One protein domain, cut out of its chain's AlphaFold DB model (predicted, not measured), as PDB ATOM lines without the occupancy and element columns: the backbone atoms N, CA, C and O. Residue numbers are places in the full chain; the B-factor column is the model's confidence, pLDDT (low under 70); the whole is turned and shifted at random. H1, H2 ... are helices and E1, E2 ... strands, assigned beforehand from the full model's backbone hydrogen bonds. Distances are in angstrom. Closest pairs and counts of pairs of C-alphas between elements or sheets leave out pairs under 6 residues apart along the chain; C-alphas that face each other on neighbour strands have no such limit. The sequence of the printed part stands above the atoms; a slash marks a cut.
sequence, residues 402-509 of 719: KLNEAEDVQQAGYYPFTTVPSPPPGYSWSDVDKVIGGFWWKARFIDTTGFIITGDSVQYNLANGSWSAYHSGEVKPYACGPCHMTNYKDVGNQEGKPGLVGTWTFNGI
ATOM      1  N   LYS A 402     133.621 136.774 148.269       96.31
ATOM      2  CA  LYS A 402     133.035 138.128 148.354       96.31
ATOM      3  C   LYS A 402     134.065 139.214 148.671       96.31
ATOM      4  O   LYS A 402     133.847 140.367 148.277       96.31
ATOM      5  N   LEU A 403     135.161 138.851 149.329       97.81
ATOM      6  CA  LEU A 403     136.350 139.669 149.545       97.81
ATOM      7  C   LEU A 403     137.563 138.745 149.640       97.81
ATOM      8  O   LEU A 403     137.492 137.724 150.313       97.81
ATOM      9  N   ASN A 404     138.647 139.109 148.967       97.81
ATOM     10  CA  ASN A 404     139.817 138.259 148.777       97.81
ATOM     11  C   ASN A 404     141.079 139.094 148.989       97.81
ATOM     12  O   ASN A 404     141.081 140.278 148.639       97.81
ATOM     13  N   GLU A 405     142.142 138.494 149.516       97.00
ATOM     14  CA  GLU A 405     143.440 139.166 149.611       97.00
ATOM     15  C   GLU A 405     144.006 139.419 148.208       97.00
ATOM     16  O   GLU A 405     143.870 138.585 147.309       97.00
ATOM     17  N   ALA A 406     144.637 140.576 147.990       97.00
ATOM     18  CA  ALA A 406     145.208 140.900 146.684       97.00
ATOM     19  C   ALA A 406     146.297 139.904 146.252       97.00
ATOM     20  O   ALA A 406     146.437 139.620 145.062       97.00
ATOM     21  N   GLU A 407     147.056 139.363 147.204       95.88
ATOM     22  CA  GLU A 407     148.097 138.354 146.965       95.88
ATOM     23  C   GLU A 407     147.511 137.036 146.454       95.88
ATOM     24  O   GLU A 407     148.024 136.456 145.499       95.88
ATOM     25  N   ASP A 408     146.397 136.597 147.036       96.06
ATOM     26  CA  ASP A 408     145.702 135.377 146.630       96.06
ATOM     27  C   ASP A 408     145.142 135.498 145.210       96.06
ATOM     28  O   ASP A 408     145.309 134.604 144.384       96.06
ATOM     29  N   VAL A 409     144.538 136.643 144.884       96.44
ATOM     30  CA  VAL A 409     143.946 136.894 143.559       96.44
ATOM     31  C   VAL A 409     144.976 136.867 142.430       96.44
ATOM     32  O   VAL A 409     144.629 136.548 141.291       96.44
ATOM     33  N   GLN A 410     146.234 137.186 142.728       93.94
ATOM     34  CA  GLN A 410     147.329 137.119 141.760       93.94
ATOM     35  C   GLN A 410     147.743 135.679 141.431       93.94
ATOM     36  O   GLN A 410     148.379 135.448 140.398       93.94
ATOM     37  N   GLN A 411     147.398 134.705 142.276       93.56
ATOM     38  CA  GLN A 411     147.750 133.311 142.047       93.56
ATOM     39  C   GLN A 411     146.896 132.723 140.919       93.56
ATOM     40  O   GLN A 411     145.664 132.811 140.903       93.56
ATOM     41  N   ALA A 412     147.564 132.085 139.958       88.75
ATOM     42  CA  ALA A 412     146.884 131.409 138.864       88.75
ATOM     43  C   ALA A 412     145.969 130.299 139.408       88.75
ATOM     44  O   ALA A 412     146.413 129.432 140.156       88.75
ATOM     45  N   GLY A 413     144.697 130.319 139.005       89.50
ATOM     46  CA  GLY A 413     143.706 129.329 139.433       89.50
ATOM     47  C   GLY A 413     143.080 129.583 140.807       89.50
ATOM     48  O   GLY A 413     142.361 128.713 141.288       89.50
ATOM     49  N   TYR A 414     143.311 130.749 141.430       94.81
ATOM     50  CA  TYR A 414     142.682 131.083 142.713       94.81
ATOM     51  C   TYR A 414     141.148 131.050 142.648       94.81
ATOM     52  O   TYR A 414     140.499 130.409 143.476       94.81
ATOM     53  N   TYR A 415     140.553 131.698 141.638       96.00
ATOM     54  CA  TYR A 415     139.132 131.513 141.362       96.00
ATOM     55  C   TYR A 415     138.927 130.273 140.481       96.00
ATOM     56  O   TYR A 415     139.635 130.112 139.485       96.00
ATOM     57  N   PRO A 416     137.903 129.446 140.754       94.56
ATOM     58  CA  PRO A 416     137.655 128.236 139.972       94.56
ATOM     59  C   PRO A 416     137.325 128.478 138.492       94.56
ATOM     60  O   PRO A 416     137.533 127.590 137.669       94.56
ATOM     61  N   PHE A 417     136.760 129.643 138.147       95.25
ATOM     62  CA  PHE A 417     136.159 129.873 136.824       95.25
ATOM     63  C   PHE A 417     136.610 131.147 136.112       95.25
ATOM     64  O   PHE A 417     136.271 131.341 134.943       95.25
ATOM     65  N   THR A 418     137.328 132.029 136.797       95.25
ATOM     66  CA  THR A 418     137.661 133.364 136.301       95.25
ATOM     67  C   THR A 418     139.084 133.749 136.676       95.25
ATOM     68  O   THR A 418     139.714 133.135 137.529       95.25
ATOM     69  N   THR A 419     139.579 134.817 136.060       94.38
ATOM     70  CA  THR A 419     140.842 135.446 136.442       94.38
ATOM     71  C   THR A 419     140.637 136.951 136.458       94.38
ATOM     72  O   THR A 419     140.019 137.504 135.547       94.38
ATOM     73  N   VAL A 420     141.163 137.624 137.482       95.88
ATOM     74  CA  VAL A 420     141.265 139.088 137.496       95.88
ATOM     75  C   VAL A 420     142.655 139.441 136.963       95.88
ATOM     76  O   VAL A 420     143.640 139.174 137.646       95.88
ATOM     77  N   PRO A 421     142.773 139.979 135.737       92.12
ATOM     78  CA  PRO A 421     144.059 140.039 135.046       92.12
ATOM     79  C   PRO A 421     144.999 141.112 135.606       92.12
ATOM     80  O   PRO A 421     146.216 140.964 135.533       92.12
ATOM     81  N   SER A 422     144.450 142.209 136.129       94.75
ATOM     82  CA  SER A 422     145.222 143.349 136.621       94.75
ATOM     83  C   SER A 422     144.393 144.204 137.588       94.75
ATOM     84  O   SER A 422     143.157 144.150 137.542       94.75
ATOM     85  N   PRO A 423     145.043 145.042 138.415       96.25
ATOM     86  CA  PRO A 423     144.375 146.140 139.109       96.25
ATOM     87  C   PRO A 423     143.856 147.193 138.103       96.25
ATOM     88  O   PRO A 423     144.133 147.088 136.896       96.25
ATOM     89  N   PRO A 424     143.097 148.205 138.571       96.88
ATOM     90  CA  PRO A 424     142.628 149.301 137.731       96.88
ATOM     91  C   PRO A 424     143.761 150.012 136.976       96.88
ATOM     92  O   PRO A 424     144.864 150.134 137.512       96.88
ATOM     93  N   PRO A 425     143.520 150.529 135.755       95.56
ATOM     94  CA  PRO A 425     144.494 151.346 135.043       95.56
ATOM     95  C   PRO A 425     145.031 152.489 135.916       95.56
ATOM     96  O   PRO A 425     144.259 153.252 136.492       95.56
ATOM     97  N   GLY A 426     146.358 152.604 135.998       94.06
ATOM     98  CA  GLY A 426     147.033 153.586 136.855       94.06
ATOM     99  C   GLY A 426     147.360 153.092 138.268       94.06
ATOM    100  O   GLY A 426     148.049 153.805 138.987       94.06
ATOM    101  N   TYR A 427     146.932 151.881 138.634       96.25
ATOM    102  CA  TYR A 427     147.276 151.218 139.890       96.25
ATOM    103  C   TYR A 427     148.185 150.017 139.634       96.25
ATOM    104  O   TYR A 427     148.168 149.397 138.568       96.25
ATOM    105  N   SER A 428     148.965 149.670 140.646       96.81
ATOM    106  CA  SER A 428     149.734 148.435 140.735       96.81
ATOM    107  C   SER A 428     149.153 147.531 141.824       96.81
ATOM    108  O   SER A 428     148.382 147.978 142.671       96.81
ATOM    109  N   TRP A 429     149.516 146.246 141.832       96.19
ATOM    110  CA  TRP A 429     149.075 145.340 142.898       96.19
ATOM    111  C   TRP A 429     149.595 145.760 144.279       96.19
ATOM    112  O   TRP A 429     148.928 145.480 145.264       96.19
ATOM    113  N   SER A 430     150.708 146.499 144.367       96.50
ATOM    114  CA  SER A 430     151.174 147.077 145.638       96.50
ATOM    115  C   SER A 430     150.289 148.206 146.173       96.50
ATOM    116  O   SER A 430     150.402 148.554 147.345       96.50
ATOM    117  N   ASP A 431     149.409 148.768 145.343       97.44
ATOM    118  CA  ASP A 431     148.433 149.778 145.764       97.44
ATOM    119  C   ASP A 431     147.110 149.149 146.227       97.44
ATOM    120  O   ASP A 431     146.235 149.859 146.725       97.44
ATOM    121  N   VAL A 432     146.944 147.835 146.047       98.06
ATOM    122  CA  VAL A 432     145.710 147.099 146.332       98.06
ATOM    123  C   VAL A 432     145.929 146.175 147.520       98.06
ATOM    124  O   VAL A 432     146.793 145.309 147.501       98.06
ATOM    125  N   ASP A 433     145.078 146.318 148.525       97.75
ATOM    126  CA  ASP A 433     145.038 145.442 149.691       97.75
ATOM    127  C   ASP A 433     144.140 144.228 149.446       97.75
ATOM    128  O   ASP A 433     144.531 143.082 149.656       97.75
ATOM    129  N   LYS A 434     142.916 144.474 148.959       98.19
ATOM    130  CA  LYS A 434     141.890 143.434 148.799       98.19
ATOM    131  C   LYS A 434     141.064 143.627 147.533       98.19
ATOM    132  O   LYS A 434     140.892 144.738 147.029       98.19
ATOM    133  N   VAL A 435     140.490 142.533 147.041       98.56
ATOM    134  CA  VAL A 435     139.617 142.497 145.860       98.56
ATOM    135  C   VAL A 435     138.214 142.055 146.260       98.56
ATOM    136  O   VAL A 435     138.009 140.979 146.819       98.56
ATOM    137  N   ILE A 436     137.222 142.880 145.937       98.25
ATOM    138  CA  ILE A 436     135.801 142.612 146.155       98.25
ATOM    139  C   ILE A 436     135.254 141.878 144.928       98.25
ATOM    140  O   ILE A 436     135.215 142.441 143.829       98.25
ATOM    141  N   GLY A 437     134.756 140.656 145.117       96.31
ATOM    142  CA  GLY A 437     134.230 139.834 144.027       96.31
ATOM    143  C   GLY A 437     135.337 139.161 143.216       96.31
ATOM    144  O   GLY A 437     136.224 138.556 143.789       96.31
ATOM    145  N   GLY A 438     135.261 139.213 141.884       96.00
ATOM    146  CA  GLY A 438     136.207 138.541 140.975       96.00
ATOM    147  C   GLY A 438     135.767 137.154 140.497       96.00
ATOM    148  O   GLY A 438     136.156 136.741 139.410       96.00
ATOM    149  N   PHE A 439     134.863 136.495 141.225       96.25
ATOM    150  CA  PHE A 439     134.397 135.138 140.916       96.25
ATOM    151  C   PHE A 439     133.493 135.007 139.672       96.25
ATOM    152  O   PHE A 439     133.535 133.982 139.005       96.25
ATOM    153  N   TRP A 440     132.632 135.993 139.366       94.06
ATOM    154  CA  TRP A 440     131.682 135.866 138.239       94.06
ATOM    155  C   TRP A 440     131.362 137.181 137.521       94.06
ATOM    156  O   TRP A 440     131.666 137.313 136.344       94.06
ATOM    157  N   TRP A 441     130.733 138.157 138.182       94.75
ATOM    158  CA  TRP A 441     130.230 139.349 137.476       94.75
ATOM    159  C   TRP A 441     131.271 140.459 137.326       94.75
ATOM    160  O   TRP A 441     131.464 141.009 136.241       94.75
ATOM    161  N   LYS A 442     131.919 140.828 138.432       96.25
ATOM    162  CA  LYS A 442     132.803 141.996 138.509       96.25
ATOM    163  C   LYS A 442     133.841 141.856 139.614       96.25
ATOM    164  O   LYS A 442     133.583 141.171 140.607       96.25
ATOM    165  N   ALA A 443     134.952 142.563 139.454       98.00
ATOM    166  CA  ALA A 443     135.937 142.818 140.497       98.00
ATOM    167  C   ALA A 443     136.024 144.324 140.781       98.00
ATOM    168  O   ALA A 443     135.936 145.152 139.868       98.00
ATOM    169  N   ARG A 444     136.180 144.671 142.057       98.00
ATOM    170  CA  ARG A 444     136.535 146.016 142.533       98.00
ATOM    171  C   ARG A 444     137.662 145.892 143.547       98.00
ATOM    172  O   ARG A 444     137.904 144.804 144.057       98.00
ATOM    173  N   PHE A 445     138.319 146.998 143.855       98.38
ATOM    174  CA  PHE A 445     139.602 146.979 144.547       98.38
ATOM    175  C   PHE A 445     139.558 147.892 145.766       98.38
ATOM    176  O   PHE A 445     138.889 148.927 145.741       98.38
ATOM    177  N   ILE A 446     140.232 147.475 146.827       98.38
ATOM    178  CA  ILE A 446     140.414 148.222 148.066       98.38
ATOM    179  C   ILE A 446     141.888 148.603 148.154       98.38
ATOM    180  O   ILE A 446     142.744 147.750 147.926       98.38
ATOM    181  N   ASP A 447     142.174 149.864 148.454       97.75
ATOM    182  CA  ASP A 447     143.539 150.354 148.633       97.75
ATOM    183  C   ASP A 447     144.156 149.932 149.979       97.75
ATOM    184  O   ASP A 447     143.487 149.395 150.863       97.75
ATOM    185  N   THR A 448     145.444 150.216 150.164       96.88
ATOM    186  CA  THR A 448     146.206 149.884 151.385       96.88
ATOM    187  C   THR A 448     145.707 150.569 152.662       96.88
ATOM    188  O   THR A 448     146.071 150.159 153.765       96.88
ATOM    189  N   THR A 449     144.835 151.574 152.546       96.00
ATOM    190  CA  THR A 449     144.188 152.258 153.679       96.00
ATOM    191  C   THR A 449     142.780 151.729 153.982       96.00
ATOM    192  O   THR A 449     142.145 152.152 154.955       96.00
ATOM    193  N   GLY A 450     142.304 150.764 153.190       96.50
ATOM    194  CA  GLY A 450     141.016 150.102 153.351       96.50
ATOM    195  C   GLY A 450     139.865 150.749 152.577       96.50
ATOM    196  O   GLY A 450     138.725 150.306 152.721       96.50
ATOM    197  N   PHE A 451     140.103 151.796 151.781       98.25
ATOM    198  CA  PHE A 451     139.041 152.457 151.014       98.25
ATOM    199  C   PHE A 451     138.853 151.789 149.653       98.25
ATOM    200  O   PHE A 451     139.795 151.294 149.040       98.25
ATOM    201  N   ILE A 452     137.613 151.763 149.158       98.38
ATOM    202  CA  ILE A 452     137.333 151.252 147.816       98.38
ATOM    203  C   ILE A 452     137.891 152.248 146.799       98.38
ATOM    204  O   ILE A 452     137.543 153.427 146.841       98.38
ATOM    205  N   ILE A 453     138.688 151.759 145.852       97.88
ATOM    206  CA  ILE A 453     139.213 152.553 144.743       97.88
ATOM    207  C   ILE A 453     138.042 152.985 143.846       97.88
ATOM    208  O   ILE A 453     137.309 152.151 143.300       97.88
ATOM    209  N   THR A 454     137.854 154.297 143.712       97.75
ATOM    210  CA  THR A 454     136.795 154.928 142.916       97.75
ATOM    211  C   THR A 454     137.364 155.638 141.685       97.75
ATOM    212  O   THR A 454     138.543 155.977 141.635       97.75
ATOM    213  N   GLY A 455     136.543 155.846 140.652       96.62
ATOM    214  CA  GLY A 455     136.978 156.485 139.406       96.62
ATOM    215  C   GLY A 455     136.174 156.038 138.190       96.62
ATOM    216  O   GLY A 455     135.193 155.304 138.317       96.62
ATOM    217  N   ASP A 456     136.606 156.452 136.999       96.06
ATOM    218  CA  ASP A 456     135.893 156.185 135.739       96.06
ATOM    219  C   ASP A 456     136.223 154.816 135.118       96.06
ATOM    220  O   ASP A 456     135.540 154.350 134.207       96.06
ATOM    221  N   SER A 457     137.268 154.143 135.600       96.12
ATOM    222  CA  SER A 457     137.736 152.849 135.080       96.12
ATOM    223  C   SER A 457     138.298 151.973 136.198       96.12
ATOM    224  O   SER A 457     139.455 151.584 136.167       96.12
ATOM    225  N   VAL A 458     137.484 151.678 137.213       97.31
ATOM    226  CA  VAL A 458     137.945 150.998 138.446       97.31
ATOM    227  C   VAL A 458     137.174 149.723 138.789       97.31
ATOM    228  O   VAL A 458     137.574 148.968 139.671       97.31
ATOM    229  N   GLN A 459     136.078 149.450 138.080       97.50
ATOM    230  CA  GLN A 459     135.389 148.165 138.136       97.50
ATOM    231  C   GLN A 459     135.702 147.361 136.879       97.50
ATOM    232  O   GLN A 459     135.378 147.807 135.777       97.50
ATOM    233  N   TYR A 460     136.238 146.158 137.063       97.81
ATOM    234  CA  TYR A 460     136.478 145.204 135.985       97.81
ATOM    235  C   TYR A 460     135.266 144.288 135.807       97.81
ATOM    236  O   TYR A 460     134.800 143.692 136.780       97.81
ATOM    237  N   ASN A 461     134.747 144.171 134.585       96.94
ATOM    238  CA  ASN A 461     133.601 143.326 134.252       96.94
ATOM    239  C   ASN A 461     134.085 142.013 133.629       96.94
ATOM    240  O   ASN A 461     134.633 141.996 132.530       96.94
ATOM    241  N   LEU A 462     133.851 140.900 134.319       95.38
ATOM    242  CA  LEU A 462     134.444 139.599 133.982       95.38
ATOM    243  C   LEU A 462     133.882 139.006 132.683       95.38
ATOM    244  O   LEU A 462     134.583 138.292 131.979       95.38
ATOM    245  N   ALA A 463     132.631 139.324 132.342       92.81
ATOM    246  CA  ALA A 463     131.964 138.754 131.173       92.81
ATOM    247  C   ALA A 463     132.557 139.216 129.828       92.81
ATOM    248  O   ALA A 463     132.478 138.481 128.848       92.81
ATOM    249  N   ASN A 464     133.111 140.431 129.756       94.06
ATOM    250  CA  ASN A 464     133.643 141.002 128.510       94.06
ATOM    251  C   ASN A 464     135.005 141.701 128.666       94.06
ATOM    252  O   ASN A 464     135.507 142.280 127.705       94.06
ATOM    253  N   GLY A 465     135.584 141.686 129.867       94.81
ATOM    254  CA  GLY A 465     136.869 142.303 130.172       94.81
ATOM    255  C   GLY A 465     136.881 143.833 130.152       94.81
ATOM    256  O   GLY A 465     137.959 144.423 130.100       94.81
ATOM    257  N   SER A 466     135.720 144.497 130.167       95.38
ATOM    258  CA  SER A 466     135.658 145.959 130.140       95.38
ATOM    259  C   SER A 466     135.858 146.585 131.521       95.38
ATOM    260  O   SER A 466     135.510 146.002 132.551       95.38
ATOM    261  N   TRP A 467     136.365 147.817 131.533       96.50
ATOM    262  CA  TRP A 467     136.418 148.665 132.723       96.50
ATOM    263  C   TRP A 467     135.237 149.633 132.748       96.50
ATOM    264  O   TRP A 467     134.775 150.101 131.708       96.50
ATOM    265  N   SER A 468     134.734 149.926 133.943       95.69
ATOM    266  CA  SER A 468     133.595 150.825 134.144       95.69
ATOM    267  C   SER A 468     133.776 151.725 135.359       95.69
ATOM    268  O   SER A 468     134.553 151.423 136.275       95.69
ATOM    269  N   ALA A 469     133.040 152.836 135.348       96.19
ATOM    270  CA  ALA A 469     133.051 153.815 136.416       96.19
ATOM    271  C   ALA A 469     132.399 153.276 137.694       96.19
ATOM    272  O   ALA A 469     131.407 152.542 137.655       96.19
ATOM    273  N   TYR A 470     132.927 153.693 138.840       95.88
ATOM    274  CA  TYR A 470     132.350 153.427 140.148       95.88
ATOM    275  C   TYR A 470     132.664 154.584 141.100       95.88
ATOM    276  O   TYR A 470     133.823 154.799 141.443       95.88
ATOM    277  N   HIS A 471     131.622 155.314 141.519       95.06
ATOM    278  CA  HIS A 471     131.694 156.411 142.500       95.06
ATOM    279  C   HIS A 471     132.813 157.437 142.238       95.06
ATOM    280  O   HIS A 471     133.510 157.851 143.159       95.06
ATOM    281  N   SER A 472     133.009 157.815 140.971       93.75
ATOM    282  CA  SER A 472     134.106 158.690 140.540       93.75
ATOM    283  C   SER A 472     134.203 159.967 141.384       93.75
ATOM    284  O   SER A 472     133.224 160.697 141.527       93.75
ATOM    285  N   GLY A 473     135.381 160.209 141.969       89.88
ATOM    286  CA  GLY A 473     135.654 161.366 142.828       89.88
ATOM    287  C   GLY A 473     135.176 161.245 144.284       89.88
ATOM    288  O   GLY A 473     135.390 162.176 145.059       89.88
ATOM    289  N   GLU A 474     134.558 160.131 144.690       95.62
ATOM    290  CA  GLU A 474     134.146 159.898 146.080       95.62
ATOM    291  C   GLU A 474     135.212 159.133 146.876       95.62
ATOM    292  O   GLU A 474     135.748 158.127 146.411       95.62
ATOM    293  N   VAL A 475     135.433 159.531 148.131       95.38
ATOM    294  CA  VAL A 475     136.133 158.696 149.120       95.38
ATOM    295  C   VAL A 475     135.123 157.705 149.690       95.38
ATOM    296  O   VAL A 475     134.174 158.110 150.364       95.38
ATOM    297  N   LYS A 476     135.296 156.409 149.405       97.25
ATOM    298  CA  LYS A 476     134.284 155.398 149.728       97.25
ATOM    299  C   LYS A 476     134.812 154.320 150.675       97.25
ATOM    300  O   LYS A 476     135.549 153.442 150.225       97.25
ATOM    301  N   PRO A 477     134.425 154.332 151.964       97.06
ATOM    302  CA  PRO A 477     134.796 153.258 152.872       97.06
ATOM    303  C   PRO A 477     134.101 151.948 152.480       97.06
ATOM    304  O   PRO A 477     132.987 151.928 151.942       97.06
ATOM    305  N   TYR A 478     134.760 150.836 152.772       97.12
ATOM    306  CA  TYR A 478     134.209 149.502 152.664       97.12
ATOM    307  C   TYR A 478     133.262 149.209 153.835       97.12
ATOM    308  O   TYR A 478     133.670 148.764 154.901       97.12
ATOM    309  N   ALA A 479     131.967 149.433 153.608       95.62
ATOM    310  CA  ALA A 479     130.889 149.117 154.554       95.62
ATOM    311  C   ALA A 479     130.015 147.934 154.087       95.62
ATOM    312  O   ALA A 479     128.841 147.838 154.431       95.62
ATOM    313  N   CYS A 480     130.562 147.037 153.254       94.44
ATOM    314  CA  CYS A 480     129.822 145.876 152.730       94.44
ATOM    315  C   CYS A 480     129.910 144.644 153.649       94.44
ATOM    316  O   CYS A 480     129.342 143.599 153.328       94.44
ATOM    317  N   GLY A 481     130.612 144.771 154.781       94.38
ATOM    318  CA  GLY A 481     130.897 143.699 155.731       94.38
ATOM    319  C   GLY A 481     129.693 142.852 156.168       94.38
ATOM    320  O   GLY A 481     129.815 141.628 156.097       94.38
ATOM    321  N   PRO A 482     128.524 143.441 156.505       94.56
ATOM    322  CA  PRO A 482     127.352 142.689 156.968       94.56
ATOM    323  C   PRO A 482     126.901 141.545 156.054       94.56
ATOM    324  O   PRO A 482     126.323 140.580 156.544       94.56
ATOM    325  N   CYS A 483     127.162 141.651 154.745       94.38
ATOM    326  CA  CYS A 483     126.727 140.666 153.752       94.38
ATOM    327  C   CYS A 483     127.886 139.972 153.021       94.38
ATOM    328  O   CYS A 483     127.649 139.159 152.126       94.38
ATOM    329  N   HIS A 484     129.133 140.358 153.299       96.12
ATOM    330  CA  HIS A 484     130.316 139.887 152.571       96.12
ATOM    331  C   HIS A 484     131.334 139.173 153.471       96.12
ATOM    332  O   HIS A 484     132.299 138.639 152.929       96.12
ATOM    333  N   MET A 485     131.135 139.155 154.794       96.38
ATOM    334  CA  MET A 485     132.062 138.561 155.768       96.38
ATOM    335  C   MET A 485     131.389 137.538 156.661       96.38
ATOM    336  O   MET A 485     130.175 137.562 156.843       96.38
ATOM    337  N   THR A 486     132.220 136.712 157.293       97.12
ATOM    338  CA  THR A 486     131.789 135.784 158.335       97.12
ATOM    339  C   THR A 486     132.024 136.367 159.722       97.12
ATOM    340  O   THR A 486     133.133 136.821 160.030       97.12
ATOM    341  N   ASN A 487     130.999 136.303 160.577       95.38
ATOM    342  CA  ASN A 487     131.002 136.841 161.940       95.38
ATOM    343  C   ASN A 487     131.278 138.357 161.991       95.38
ATOM    344  O   ASN A 487     132.070 138.835 162.807       95.38
ATOM    345  N   TYR A 488     130.646 139.110 161.090       96.62
ATOM    346  CA  TYR A 488     130.751 140.568 161.058       96.62
ATOM    347  C   TYR A 488     130.190 141.221 162.328       96.62
ATOM    348  O   TYR A 488     129.131 140.839 162.834       96.62
ATOM    349  N   LYS A 489     130.870 142.265 162.801       94.94
ATOM    350  CA  LYS A 489     130.452 143.132 163.901       94.94
ATOM    351  C   LYS A 489     130.611 144.588 163.482       94.94
ATOM    352  O   LYS A 489     131.680 144.994 163.032       94.94
ATOM    353  N   ASP A 490     129.570 145.382 163.706       94.88
ATOM    354  CA  ASP A 490     129.552 146.824 163.422       94.88
ATOM    355  C   ASP A 490     130.294 147.625 164.509       94.88
ATOM    356  O   ASP A 490     129.739 148.477 165.198       94.88
ATOM    357  N   VAL A 491     131.552 147.254 164.759       92.44
ATOM    358  CA  VAL A 491     132.424 147.899 165.742       92.44
ATOM    359  C   VAL A 491     133.849 147.973 165.217       92.44
ATOM    360  O   VAL A 491     134.389 146.987 164.711       92.44
ATOM    361  N   GLY A 492     134.471 149.136 165.406       93.88
ATOM    362  CA  GLY A 492     135.863 149.379 165.038       93.88
ATOM    363  C   GLY A 492     136.107 149.364 163.531       93.88
ATOM    364  O   GLY A 492     135.192 149.567 162.735       93.88
ATOM    365  N   ASN A 493     137.366 149.135 163.166       94.31
ATOM    366  CA  ASN A 493     137.784 148.956 161.785       94.31
ATOM    367  C   ASN A 493     138.707 147.743 161.680       94.31
ATOM    368  O   ASN A 493     139.622 147.593 162.499       94.31
ATOM    369  N   GLN A 494     138.479 146.894 160.684       95.94
ATOM    370  CA  GLN A 494     139.260 145.679 160.485       95.94
ATOM    371  C   GLN A 494     140.728 146.037 160.244       95.94
ATOM    372  O   GLN A 494     141.035 146.981 159.517       95.94
ATOM    373  N   GLU A 495     141.639 145.304 160.893       92.06
ATOM    374  CA  GLU A 495     143.095 145.529 160.798       92.06
ATOM    375  C   GLU A 495     143.536 146.959 161.191       92.06
ATOM    376  O   GLU A 495     144.642 147.387 160.873       92.06
ATOM    377  N   GLY A 496     142.678 147.729 161.874       92.69
ATOM    378  CA  GLY A 496     142.932 149.138 162.187       92.69
ATOM    379  C   GLY A 496     142.880 150.079 160.974       92.69
ATOM    380  O   GLY A 496     143.214 151.256 161.117       92.69
ATOM    381  N   LYS A 497     142.450 149.599 159.800       95.56
ATOM    382  CA  LYS A 497     142.386 150.369 158.550       95.56
ATOM    383  C   LYS A 497     141.103 151.205 158.489       95.56
ATOM    384  O   LYS A 497     140.030 150.618 158.402       95.56
ATOM    385  N   PRO A 498     141.161 152.550 158.472       94.88
ATOM    386  CA  PRO A 498     139.967 153.401 158.562       94.88
ATOM    387  C   PRO A 498     138.909 153.165 157.479       94.88
ATOM    388  O   PRO A 498     137.740 153.469 157.698       94.88
ATOM    389  N   GLY A 499     139.306 152.659 156.308       95.75
ATOM    390  CA  GLY A 499     138.362 152.361 155.240       95.75
ATOM    391  C   GLY A 499     137.586 151.052 155.429       95.75
ATOM    392  O   GLY A 499     136.532 150.907 154.818       95.75
ATOM    393  N   LEU A 500     138.040 150.117 156.274       97.44
ATOM    394  CA  LEU A 500     137.375 148.829 156.506       97.44
ATOM    395  C   LEU A 500     136.411 148.911 157.697       97.44
ATOM    396  O   LEU A 500     136.794 148.641 158.831       97.44
ATOM    397  N   VAL A 501     135.153 149.268 157.443       97.31
ATOM    398  CA  VAL A 501     134.175 149.558 158.502       97.31
ATOM    399  C   VAL A 501     133.669 148.278 159.167       97.31
ATOM    400  O   VAL A 501     133.070 147.418 158.516       97.31
ATOM    401  N   GLY A 502     133.834 148.198 160.488       96.62
ATOM    402  CA  GLY A 502     133.505 147.032 161.307       96.62
ATOM    403  C   GLY A 502     134.645 146.017 161.387       96.62
ATOM    404  O   GLY A 502     135.722 146.217 160.836       96.62
ATOM    405  N   THR A 503     134.407 144.915 162.093       95.06
ATOM    406  CA  THR A 503     135.373 143.821 162.299       95.06
ATOM    407  C   THR A 503     134.741 142.474 161.970       95.06
ATOM    408  O   THR A 503     133.523 142.325 162.040       95.06
ATOM    409  N   TRP A 504     135.541 141.481 161.586       96.56
ATOM    410  CA  TRP A 504     135.054 140.137 161.248       96.56
ATOM    411  C   TRP A 504     136.114 139.066 161.500       96.56
ATOM    412  O   TRP A 504     137.286 139.375 161.719       96.56
ATOM    413  N   THR A 505     135.702 137.793 161.485       95.00
ATOM    414  CA  THR A 505     136.631 136.671 161.701       95.00
ATOM    415  C   THR A 505     137.236 136.158 160.400       95.00
ATOM    416  O   THR A 505     138.435 135.906 160.362       95.00
ATOM    417  N   PHE A 506     136.442 136.037 159.331       95.62
ATOM    418  CA  PHE A 506     136.936 135.568 158.034       95.62
ATOM    419  C   PHE A 506     136.421 136.428 156.886       95.62
ATOM    420  O   PHE A 506     135.262 136.856 156.894       95.62
ATOM    421  N   ASN A 507     137.287 136.644 155.895       96.00
ATOM    422  CA  ASN A 507     136.896 137.227 154.620       96.00
ATOM    423  C   ASN A 507     135.945 136.283 153.879       96.00
ATOM    424  O   ASN A 507     136.096 135.055 153.924       96.00
ATOM    425  N   GLY A 508     134.978 136.867 153.176       96.81
ATOM    426  CA  GLY A 508     133.978 136.094 152.459       96.81
ATOM    427  C   GLY A 508     132.940 135.451 153.379       96.81
ATOM    428  O   GLY A 508     133.037 135.458 154.610       96.81
ATOM    429  N   ILE A 509     131.925 134.871 152.752       97.75
ATOM    430  CA  ILE A 509     130.921 134.059 153.432       97.75
ATOM    431  C   ILE A 509     131.480 132.639 153.530       97.75
ATOM    432  O   ILE A 509     131.699 131.989 152.511       97.75
TER     433      ILE A 509
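What this domain is: This is residues 402 to 509 of the 719 residues of an uncharacterized protein of candidate division Zixibacteria bacterium (UniProt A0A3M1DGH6). With little regular structure, a strongly twisted sheet, E1 beside the meander E2 E3 E4 E5, each strand antiparallel to the one before, has loop residues 410 to 431 over one face and a small head, hairpin E6 and E7 with H2, off the other. Of 108 printed residues, 43 lie in seven strands and two helices, H1 following E1 and H2 following E5: mostly strand. The whole is compact, radius of gyration of the C-alphas 13.2 A, spanning 37 by 33 by 23 A.

How they stand to each other: Start at E1, residues 403 to 405: N 404 is within hydrogen-bond range of O 435 in E2, residues 432 to 437, at 2.9 A. H1, residues 406 to 409, only just stands at the sheet's level, height 3.9 A.

Where its parts are: Find E1 beginning at C-alpha 403, (136.350, 139.669, 149.545). E3, residues 442 to 447, runs 17.0 A. E7, residues 501 to 503, ends at (135.373, 143.821, 162.299).

The domain as a whole: H1 to E2 is a long link; the printed part has no cut, and no printed residue is under 70 in pLDDT.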